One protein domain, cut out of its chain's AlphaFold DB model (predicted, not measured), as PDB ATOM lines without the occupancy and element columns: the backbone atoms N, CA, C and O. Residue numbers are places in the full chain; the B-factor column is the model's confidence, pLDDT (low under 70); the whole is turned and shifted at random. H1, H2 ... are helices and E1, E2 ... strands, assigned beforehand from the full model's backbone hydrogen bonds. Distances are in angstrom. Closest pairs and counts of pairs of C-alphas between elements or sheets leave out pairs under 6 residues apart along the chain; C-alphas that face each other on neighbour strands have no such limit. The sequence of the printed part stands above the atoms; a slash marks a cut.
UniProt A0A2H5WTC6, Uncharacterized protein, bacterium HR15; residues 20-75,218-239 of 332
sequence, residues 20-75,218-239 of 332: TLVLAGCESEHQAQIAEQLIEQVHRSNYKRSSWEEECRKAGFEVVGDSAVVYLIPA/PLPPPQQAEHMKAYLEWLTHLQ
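Overview. This is residues 20 to 75 and 218 to 239 of the 332 residues of an uncharacterized protein of bacterium HR15 (UniProt A0A2H5WTC6). A small sheet of three strands forms the middle layer between helices: the hairpin of H1 and H2 packs on one face, and the long helix H3 crosses the other. These are three layers, helices on both faces of a sheet. The 78 printed residues hold three named helices and three named strands, along the chain E1 H1 H2 E2 E3 H3; the sheet's order is E1 E3 E2, mixed, and the class is mixed, helices and strands. The whole is compact and rounded, with a radius of gyration of the C-alphas of 12.1 A and spans of 31 by 26 by 24 A.

Along the chain. E1, residues 21 to 26, begins at C-alpha 21 (111.586, 128.041, 127.722). H1, residues 29 to 42, measures 20.5 A; H2 is residues 49 to 58. E2, residues 61 to 65, and E3, residues 69 to 74, follow. H3, residues 221 to 239, measures 26.9 A and ends at C-alpha 239 (123.731, 108.737, 123.296).

Arrangement. E1 and E3 are parallel, with N 70 and O 21 2.8 A apart. E3 and E2 form an antiparallel hairpin, with N 62 and O 73 2.8 A apart. H1 is on the sheet at a height of 8.8 A, over E1, with 9 of its C-alphas falling on E1 and 2 on E3, only just too few to be over E3 too; its closest C-alphas to E1 are Ala 32 and Cys 26, 5.5 A. H2, on the same face, lies over none of the strands; its closest C-alphas to E2 are Glu 53 and Val 63, 6.3 A. H1 touches H2 with residues 38 to 42 alone, at a shallow tilt of 17 degrees, opposite ways; the closest C-alphas are Leu 38 and Cys 56, 6.8 A. H3 is on the opposite face, over E1 and E3, and only just across the strands, at 61 degrees to E1 on the local plane; the closest C-alphas of H3 and E3 are Tyr 231 and Tyr 71, 6.7 A. In H2 and H3 every O i to N i+4 pair is within hydrogen-bond range; in H1, 9 of 10.

Size, cuts and confidence. The C-alphas farthest apart, Ser 45 and Gln 239, are 34.8 A apart. Residues 76 to 217 are not printed; C-alphas 75 and 218 are 25.1 A apart across the cut. Of the links printed whole, none is long. Residue 45 alone has pLDDT under 70.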
ATOM      1  N   THR A  20     113.014 132.566 128.082       86.75
ATOM      2  CA  THR A  20     113.575 131.286 127.655       86.75
ATOM      3  C   THR A  20     112.705 130.155 128.204       86.75
ATOM      4  O   THR A  20     112.485 130.054 129.416       86.75
ATOM      5  N   LEU A  21     112.227 129.283 127.319       91.25
ATOM      6  CA  LEU A  21     111.586 128.041 127.722       91.25
ATOM      7  C   LEU A  21     112.664 127.083 128.225       91.25
ATOM      8  O   LEU A  21     113.624 126.801 127.512       91.25
ATOM      9  N   VAL A  22     112.488 126.546 129.428       94.88
ATOM     10  CA  VAL A  22     113.346 125.490 129.969       94.88
ATOM     11  C   VAL A  22     112.507 124.239 130.151       94.88
ATOM     12  O   VAL A  22     111.458 124.286 130.796       94.88
ATOM     13  N   LEU A  23     112.969 123.132 129.578       95.31
ATOM     14  CA  LEU A  23     112.389 121.808 129.744       95.31
ATOM     15  C   LEU A  23     113.393 120.895 130.447       95.31
ATOM     16  O   LEU A  23     114.520 120.738 129.986       95.31
ATOM     17  N   ALA A  24     112.969 120.228 131.514       94.62
ATOM     18  CA  ALA A  24     113.735 119.153 132.135       94.62
ATOM     19  C   ALA A  24     112.992 117.825 132.004       94.62
ATOM     20  O   ALA A  24     111.788 117.764 132.253       94.62
ATOM     21  N   GLY A  25     113.710 116.762 131.648       90.81
ATOM     22  CA  GLY A  25     113.223 115.391 131.758       90.81
ATOM     23  C   GLY A  25     113.868 114.719 132.963       90.81
ATOM     24  O   GLY A  25     115.088 114.721 133.107       90.81
ATOM     25  N   CYS A  26     113.044 114.146 133.834       86.69
ATOM     26  CA  CYS A  26     113.478 113.561 135.098       86.69
ATOM     27  C   CYS A  26     113.060 112.092 135.180       86.69
ATOM     28  O   CYS A  26     111.917 111.748 134.869       86.69
ATOM     29  N   GLU A  27     113.967 111.237 135.646       79.12
ATOM     30  CA  GLU A  27     113.721 109.805 135.874       79.12
ATOM     31  C   GLU A  27     113.382 109.501 137.349       79.12
ATOM     32  O   GLU A  27     112.997 108.383 137.685       79.12
ATOM     33  N   SER A  28     113.494 110.497 138.240       74.38
ATOM     34  CA  SER A  28     113.185 110.386 139.673       74.38
ATOM     35  C   SER A  28     112.557 111.666 140.239       74.38
ATOM     36  O   SER A  28     112.709 112.754 139.678       74.38
ATOM     37  N   GLU A  29     111.885 111.553 141.389       78.69
ATOM     38  CA  GLU A  29     111.353 112.712 142.123       78.69
ATOM     39  C   GLU A  29     112.460 113.648 142.614       78.69
ATOM     40  O   GLU A  29     112.302 114.863 142.550       78.69
ATOM     41  N   HIS A  30     113.603 113.106 143.041       77.56
ATOM     42  CA  HIS A  30     114.733 113.919 143.479       77.56
ATOM     43  C   HIS A  30     115.306 114.771 142.336       77.56
ATOM     44  O   HIS A  30     115.529 115.969 142.506       77.56
ATOM     45  N   GLN A  31     115.481 114.182 141.146       81.19
ATOM     46  CA  GLN A  31     115.867 114.944 139.952       81.19
ATOM     47  C   GLN A  31     114.831 116.017 139.612       81.19
ATOM     48  O   GLN A  31     115.220 117.132 139.276       81.19
ATOM     49  N   ALA A  32     113.535 115.709 139.742       87.44
ATOM     50  CA  ALA A  32     112.470 116.679 139.506       87.44
ATOM     51  C   ALA A  32     112.554 117.874 140.470       87.44
ATOM     52  O   ALA A  32     112.462 119.008 140.020       87.44
ATOM     53  N   GLN A  33     112.815 117.642 141.760       88.56
ATOM     54  CA  GLN A  33     112.990 118.717 142.747       88.56
ATOM     55  C   GLN A  33     114.189 119.616 142.426       88.56
ATOM     56  O   GLN A  33     114.088 120.839 142.516       88.56
ATOM     57  N   ILE A  34     115.327 119.032 142.030       89.00
ATOM     58  CA  ILE A  34     116.503 119.820 141.634       89.00
ATOM     59  C   ILE A  34     116.208 120.613 140.355       89.00
ATOM     60  O   ILE A  34     116.516 121.800 140.275       89.00
ATOM     61  N   ALA A  35     115.589 119.977 139.360       92.31
ATOM     62  CA  ALA A  35     115.224 120.628 138.111       92.31
ATOM     63  C   ALA A  35     114.229 121.779 138.326       92.31
ATOM     64  O   ALA A  35     114.409 122.833 137.725       92.31
ATOM     65  N   GLU A  36     113.234 121.624 139.205       94.00
ATOM     66  CA  GLU A  36     112.312 122.699 139.603       94.00
ATOM     67  C   GLU A  36     113.086 123.910 140.154       94.00
ATOM     68  O   GLU A  36     112.905 125.025 139.668       94.00
ATOM     69  N   GLN A  37     114.032 123.689 141.074       92.81
ATOM     70  CA  GLN A  37     114.870 124.764 141.626       92.81
ATOM     71  C   GLN A  37     115.719 125.459 140.553       92.81
ATOM     72  O   GLN A  37     115.825 126.686 140.547       92.81
ATOM     73  N   LEU A  38     116.323 124.694 139.638       93.62
ATOM     74  CA  LEU A  38     117.114 125.244 138.533       93.62
ATOM     75  C   LEU A  38     116.239 126.051 137.566       93.62
ATOM     76  O   LEU A  38     116.649 127.118 137.114       93.62
ATOM     77  N   ILE A  39     115.031 125.577 137.266       93.69
ATOM     78  CA  ILE A  39     114.066 126.268 136.405       93.69
ATOM     79  C   ILE A  39     113.638 127.603 137.031       93.69
ATOM     80  O   ILE A  39     113.613 128.624 136.345       93.69
ATOM     81  N   GLU A  40     113.360 127.635 138.337       90.06
ATOM     82  CA  GLU A  40     112.986 128.864 139.050       90.06
ATOM     83  C   GLU A  40     114.080 129.941 139.009       90.06
ATOM     84  O   GLU A  40     113.783 131.138 138.983       90.06
ATOM     85  N   GLN A  41     115.356 129.544 138.982       88.50
ATOM     86  CA  GLN A  41     116.475 130.487 138.915       88.50
ATOM     87  C   GLN A  41     116.506 131.295 137.613       88.50
ATOM     88  O   GLN A  41     116.980 132.433 137.629       88.50
ATOM     89  N   VAL A  42     115.976 130.751 136.511       85.69
ATOM     90  CA  VAL A  42     115.929 131.435 135.206       85.69
ATOM     91  C   VAL A  42     115.016 132.660 135.239       85.69
ATOM     92  O   VAL A  42     115.241 133.627 134.516       85.69
ATOM     93  N   HIS A  43     114.042 132.669 136.148       80.81
ATOM     94  CA  HIS A  43     113.100 133.774 136.324       80.81
ATOM     95  C   HIS A  43     113.605 134.866 137.281       80.81
ATOM     96  O   HIS A  43     112.905 135.850 137.530       80.81
ATOM     97  N   ARG A  44     114.817 134.728 137.843       81.44
ATOM     98  CA  ARG A  44     115.395 135.728 138.754       81.44
ATOM     99  C   ARG A  44     115.923 136.937 137.981       81.44
ATOM    100  O   ARG A  44     116.579 136.807 136.954       81.44
ATOM    101  N   SER A  45     115.740 138.128 138.547       65.50
ATOM    102  CA  SER A  45     116.126 139.416 137.945       65.50
ATOM    103  C   SER A  45     117.622 139.575 137.623       65.50
ATOM    104  O   SER A  45     117.971 140.401 136.788       65.50
ATOM    105  N   ASN A  46     118.500 138.772 138.237       75.25
ATOM    106  CA  ASN A  46     119.952 138.767 138.002       75.25
ATOM    107  C   ASN A  46     120.443 137.509 137.261       75.25
ATOM    108  O   ASN A  46     121.608 137.126 137.395       75.25
ATOM    109  N   TYR A  47     119.563 136.836 136.515       80.00
ATOM    110  CA  TYR A  47     119.909 135.639 135.756       80.00
ATOM    111  C   TYR A  47     121.076 135.896 134.786       80.00
ATOM    112  O   TYR A  47     121.044 136.801 133.950       80.00
ATOM    113  N   LYS A  48     122.117 135.064 134.890       85.56
ATOM    114  CA  LYS A  48     123.221 134.986 133.928       85.56
ATOM    115  C   LYS A  48     123.323 133.555 133.432       85.56
ATOM    116  O   LYS A  48     123.708 132.677 134.202       85.56
ATOM    117  N   ARG A  49     123.048 133.345 132.142       86.50
ATOM    118  CA  ARG A  49     123.028 132.013 131.519       86.50
ATOM    119  C   ARG A  49     124.284 131.194 131.812       86.50
ATOM    120  O   ARG A  49     124.162 130.068 132.259       86.50
ATOM    121  N   SER A  50     125.475 131.768 131.650       88.75
ATOM    122  CA  SER A  50     126.732 131.042 131.887       88.75
ATOM    123  C   SER A  50     126.922 130.592 133.341       88.75
ATOM    124  O   SER A  50     127.445 129.509 133.587       88.75
ATOM    125  N   SER A  51     126.482 131.401 134.313       90.75
ATOM    126  CA  SER A  51     126.516 131.032 135.735       90.75
ATOM    127  C   SER A  51     125.507 129.932 136.038       90.75
ATOM    128  O   SER A  51     125.811 128.997 136.772       90.75
ATOM    129  N   TRP A  52     124.319 130.030 135.447       92.25
ATOM    130  CA  TRP A  52     123.264 129.040 135.609       92.25
ATOM    131  C   TRP A  52     123.624 127.698 134.962       92.25
ATOM    132  O   TRP A  52     123.456 126.664 135.590       92.25
ATOM    133  N   GLU A  53     124.228 127.694 133.770       92.44
ATOM    134  CA  GLU A  53     124.728 126.474 133.122       92.44
ATOM    135  C   GLU A  53     125.794 125.762 133.972       92.44
ATOM    136  O   GLU A  53     125.843 124.534 134.011       92.44
ATOM    137  N   GLU A  54     126.643 126.508 134.684       89.94
ATOM    138  CA  GLU A  54     127.583 125.937 135.658       89.94
ATOM    139  C   GLU A  54     126.860 125.332 136.873       89.94
ATOM    140  O   GLU A  54     127.239 124.258 137.340       89.94
ATOM    141  N   GLU A  55     125.805 125.975 137.375       90.19
ATOM    142  CA  GLU A  55     124.973 125.428 138.455       90.19
ATOM    143  C   GLU A  55     124.223 124.163 138.015       90.19
ATOM    144  O   GLU A  55     124.254 123.166 138.738       90.19
ATOM    145  N   CYS A  56     123.651 124.146 136.807       90.94
ATOM    146  CA  CYS A  56     123.060 122.952 136.202       90.94
ATOM    147  C   CYS A  56     124.078 121.810 136.124       90.94
ATOM    148  O   CYS A  56     123.777 120.693 136.544       90.94
ATOM    149  N   ARG A  57     125.310 122.096 135.678       87.50
ATOM    150  CA  ARG A  57     126.387 121.096 135.612       87.50
ATOM    151  C   ARG A  57     126.750 120.540 136.983       87.50
ATOM    152  O   ARG A  57     126.880 119.326 137.129       87.50
ATOM    153  N   LYS A  58     126.860 121.390 138.007       84.19
ATOM    154  CA  LYS A  58     127.095 120.955 139.400       84.19
ATOM    155  C   LYS A  58     125.951 120.103 139.949       84.19
ATOM    156  O   LYS A  58     126.192 119.210 140.756       84.19
ATOM    157  N   ALA A  59     124.734 120.372 139.495       84.56
ATOM    158  CA  ALA A  59     123.527 119.635 139.834       84.56
ATOM    159  C   ALA A  59     123.330 118.344 139.014       84.56
ATOM    160  O   ALA A  59     122.332 117.653 139.206       84.56
ATOM    161  N   GLY A  60     124.260 118.001 138.115       83.75
ATOM    162  CA  GLY A  60     124.200 116.770 137.325       83.75
ATOM    163  C   GLY A  60     123.379 116.872 136.037       83.75
ATOM    164  O   GLY A  60     122.966 115.839 135.511       83.75
ATOM    165  N   PHE A  61     123.167 118.080 135.508       88.56
ATOM    166  CA  PHE A  61     122.515 118.320 134.218       88.56
ATOM    167  C   PHE A  61     123.474 118.958 133.208       88.56
ATOM    168  O   PHE A  61     124.196 119.902 133.521       88.56
ATOM    169  N   GLU A  62     123.434 118.482 131.970       90.81
ATOM    170  CA  GLU A  62     123.970 119.191 130.815       90.81
ATOM    171  C   GLU A  62     122.867 120.055 130.200       90.81
ATOM    172  O   GLU A  62     121.705 119.647 130.106       90.81
ATOM    173  N   VAL A  63     123.241 121.257 129.777       93.19
ATOM    174  CA  VAL A  63     122.332 122.221 129.163       93.19
ATOM    175  C   VAL A  63     122.513 122.170 127.651       93.19
ATOM    176  O   VAL A  63     123.605 122.430 127.152       93.19
ATOM    177  N   VAL A  64     121.448 121.851 126.914       93.25
ATOM    178  CA  VAL A  64     121.439 121.856 125.440       93.25
ATOM    179  C   VAL A  64     120.309 122.732 124.899       93.25
ATOM    180  O   VAL A  64     119.425 123.150 125.645       93.25
ATOM    181  N   GLY A  65     120.329 123.017 123.597       91.12
ATOM    182  CA  GLY A  65     119.394 123.944 122.952       91.12
ATOM    183  C   GLY A  65     119.993 125.336 122.741       91.12
ATOM    184  O   GLY A  65     121.211 125.507 122.730       91.12
ATOM    185  N   ASP A  66     119.137 126.334 122.545       88.44
ATOM    186  CA  ASP A  66     119.516 127.690 122.144       88.44
ATOM    187  C   ASP A  66     119.008 128.753 123.134       88.44
ATOM    188  O   ASP A  66     118.711 128.461 124.295       88.44
ATOM    189  N   SER A  67     118.999 130.029 122.732       84.25
ATOM    190  CA  SER A  67     118.525 131.148 123.559       84.25
ATOM    191  C   SER A  67     117.020 131.135 123.837       84.25
ATOM    192  O   SER A  67     116.593 131.713 124.837       84.25
ATOM    193  N   ALA A  68     116.227 130.510 122.969       87.69
ATOM    194  CA  ALA A  68     114.777 130.461 123.069       87.69
ATOM    195  C   ALA A  68     114.303 129.222 123.835       87.69
ATOM    196  O   ALA A  68     113.416 129.341 124.679       87.69
ATOM    197  N   VAL A  69     114.911 128.060 123.575       92.44
ATOM    198  CA  VAL A  69     114.540 126.789 124.207       92.44
ATOM    199  C   VAL A  69     115.772 126.067 124.724       92.44
ATOM    200  O   VAL A  69     116.716 125.792 123.986       92.44
ATOM    201  N   VAL A  70     115.720 125.714 126.000       95.00
ATOM    202  CA  VAL A  70     116.775 125.014 126.714       95.00
ATOM    203  C   VAL A  70     116.250 123.692 127.255       95.00
ATOM    204  O   VAL A  70     115.160 123.625 127.821       95.00
ATOM    205  N   TYR A  71     117.060 122.647 127.127       95.69
ATOM    206  CA  TYR A  71     116.778 121.322 127.656       95.69
ATOM    207  C   TYR A  71     117.822 120.950 128.712       95.69
ATOM    208  O   TYR A  71     119.024 120.993 128.448       95.69
ATOM    209  N   LEU A  72     117.355 120.578 129.904       94.88
ATOM    210  CA  LEU A  72     118.181 120.043 130.983       94.88
ATOM    211  C   LEU A  72     118.234 118.521 130.858       94.88
ATOM    212  O   LEU A  72     117.272 117.833 131.204       94.88
ATOM    213  N   ILE A  73     119.353 118.007 130.350       91.06
ATOM    214  CA  ILE A  73     119.589 116.576 130.147       91.06
ATOM    215  C   ILE A  73     120.413 116.030 131.316       91.06
ATOM    216  O   ILE A  73     121.465 116.595 131.602       91.06
ATOM    217  N   PRO A  74     120.024 114.930 131.983       86.81
ATOM    218  CA  PRO A  74     120.882 114.315 132.991       86.81
ATOM    219  C   PRO A  74     122.268 113.987 132.417       86.81
ATOM    220  O   PRO A  74     122.388 113.356 131.364       86.81
ATOM    221  N   ALA A  75     123.325 114.412 133.108       85.56
ATOM    222  CA  ALA A  75     124.682 114.445 132.564       85.56
ATOM    223  C   ALA A  75     125.184 113.067 132.103       85.56
ATOM    224  O   ALA A  75     125.947 112.995 131.144       85.56
ATOM    225  N   PRO A 218     103.616 127.120 131.745       87.06
ATOM    226  CA  PRO A 218     102.599 126.267 131.145       87.06
ATOM    227  C   PRO A 218     102.559 126.436 129.621       87.06
ATOM    228  O   PRO A 218     102.616 127.550 129.101       87.06
ATOM    229  N   LEU A 219     102.429 125.316 128.911       89.38
ATOM    230  CA  LEU A 219     102.288 125.257 127.456       89.38
ATOM    231  C   LEU A 219     101.007 124.503 127.065       89.38
ATOM    232  O   LEU A 219     100.584 123.610 127.802       89.38
ATOM    233  N   PRO A 220     100.397 124.789 125.904       93.25
ATOM    234  CA  PRO A 220      99.342 123.954 125.334       93.25
ATOM    235  C   PRO A 220      99.822 122.512 125.069       93.25
ATOM    236  O   PRO A 220     100.978 122.330 124.675       93.25
ATOM    237  N   PRO A 221      98.955 121.486 125.181       92.50
ATOM    238  CA  PRO A 221      99.351 120.085 124.993       92.50
ATOM    239  C   PRO A 221     100.093 119.767 123.677       92.50
ATOM    240  O   PRO A 221     101.056 119.004 123.731       92.50
ATOM    241  N   PRO A 222      99.740 120.352 122.511       93.19
ATOM    242  CA  PRO A 222     100.496 120.118 121.277       93.19
ATOM    243  C   PRO A 222     101.952 120.594 121.357       93.19
ATOM    244  O   PRO A 222     102.852 119.887 120.917       93.19
ATOM    245  N   GLN A 223     102.188 121.757 121.973       90.88
ATOM    246  CA  GLN A 223     103.535 122.306 122.161       90.88
ATOM    247  C   GLN A 223     104.317 121.507 123.211       90.88
ATOM    248  O   GLN A 223     105.504 121.250 123.032       90.88
ATOM    249  N   GLN A 224     103.656 121.045 124.280       91.44
ATOM    250  CA  GLN A 224     104.289 120.129 125.236       91.44
ATOM    251  C   GLN A 224     104.786 118.859 124.536       91.44
ATOM    252  O   GLN A 224     105.940 118.477 124.715       91.44
ATOM    253  N   ALA A 225     103.946 118.240 123.699       91.06
ATOM    254  CA  ALA A 225     104.307 117.036 122.955       91.06
ATOM    255  C   ALA A 225     105.478 117.272 121.985       91.06
ATOM    256  O   ALA A 225     106.365 116.425 121.881       91.06
ATOM    257  N   GLU A 226     105.511 118.425 121.314       93.38
ATOM    258  CA  GLU A 226     106.613 118.823 120.434       93.38
ATOM    259  C   GLU A 226     107.941 118.929 121.196       93.38
ATOM    260  O   GLU A 226     108.932 118.307 120.806       93.38
ATOM    261  N   HIS A 227     107.963 119.631 122.331       93.62
ATOM    262  CA  HIS A 227     109.187 119.773 123.117       93.62
ATOM    263  C   HIS A 227     109.602 118.474 123.818       93.62
ATOM    264  O   HIS A 227     110.796 118.203 123.916       93.62
ATOM    265  N   MET A 228     108.651 117.640 124.253       93.50
ATOM    266  CA  MET A 228     108.947 116.296 124.762       93.50
ATOM    267  C   MET A 228     109.591 115.423 123.680       93.50
ATOM    268  O   MET A 228     110.564 114.726 123.953       93.50
ATOM    269  N   LYS A 229     109.092 115.485 122.440       92.69
ATOM    270  CA  LYS A 229     109.697 114.777 121.308       92.69
ATOM    271  C   LYS A 229     111.115 115.281 121.037       92.69
ATOM    272  O   LYS A 229     112.034 114.469 120.980       92.69
ATOM    273  N   ALA A 230     111.306 116.597 120.956       93.19
ATOM    274  CA  ALA A 230     112.623 117.205 120.760       93.19
ATOM    275  C   ALA A 230     113.611 116.842 121.886       93.19
ATOM    276  O   ALA A 230     114.787 116.591 121.633       93.19
ATOM    277  N   TYR A 231     113.139 116.742 123.131       93.50
ATOM    278  CA  TYR A 231     113.949 116.279 124.260       93.50
ATOM    279  C   TYR A 231     114.445 114.838 124.063       93.50
ATOM    280  O   TYR A 231     115.619 114.541 124.281       93.50
ATOM    281  N   LEU A 232     113.569 113.927 123.625       90.25
ATOM    282  CA  LEU A 232     113.946 112.536 123.345       90.25
ATOM    283  C   LEU A 232     114.893 112.420 122.138       90.25
ATOM    284  O   LEU A 232     115.782 111.564 122.127       90.25
ATOM    285  N   GLU A 233     114.741 113.292 121.139       91.50
ATOM    286  CA  GLU A 233     115.677 113.405 120.015       91.50
ATOM    287  C   GLU A 233     117.064 113.857 120.494       91.50
ATOM    288  O   GLU A 233     118.065 113.254 120.101       91.50
ATOM    289  N   TRP A 234     117.136 114.829 121.413       92.44
ATOM    290  CA  TRP A 234     118.388 115.228 122.065       92.44
ATOM    291  C   TRP A 234     119.037 114.082 122.835       92.44
ATOM    292  O   TRP A 234     120.232 113.848 122.661       92.44
ATOM    293  N   LEU A 235     118.274 113.337 123.640       87.69
ATOM    294  CA  LEU A 235     118.794 112.158 124.338       87.69
ATOM    295  C   LEU A 235     119.399 111.146 123.362       87.69
ATOM    296  O   LEU A 235     120.535 110.717 123.548       87.69
ATOM    297  N   THR A 236     118.670 110.814 122.296       87.25
ATOM    298  CA  THR A 236     119.130 109.865 121.272       87.25
ATOM    299  C   THR A 236     120.398 110.372 120.577       87.25
ATOM    300  O   THR A 236     121.349 109.616 120.360       87.25
ATOM    301  N   HIS A 237     120.444 111.667 120.251       91.00
ATOM    302  CA  HIS A 237     121.613 112.297 119.650       91.00
ATOM    303  C   HIS A 237     122.832 112.229 120.576       91.00
ATOM    304  O   HIS A 237     123.908 111.813 120.146       91.00
ATOM    305  N   LEU A 238     122.662 112.587 121.850       89.88
ATOM    306  CA  LEU A 238     123.725 112.568 122.853       89.88
ATOM    307  C   LEU A 238     124.226 111.142 123.109       89.88
ATOM    308  O   LEU A 238     125.432 110.928 123.105       89.88
ATOM    309  N   GLN A 239     123.339 110.149 123.198       85.19
ATOM    310  CA  GLN A 239     123.731 108.737 123.296       85.19
ATOM    311  C   GLN A 239     124.535 108.270 122.074       85.19
ATOM    312  O   GLN A 239     125.530 107.561 122.222       85.19
TER     313      GLN A 239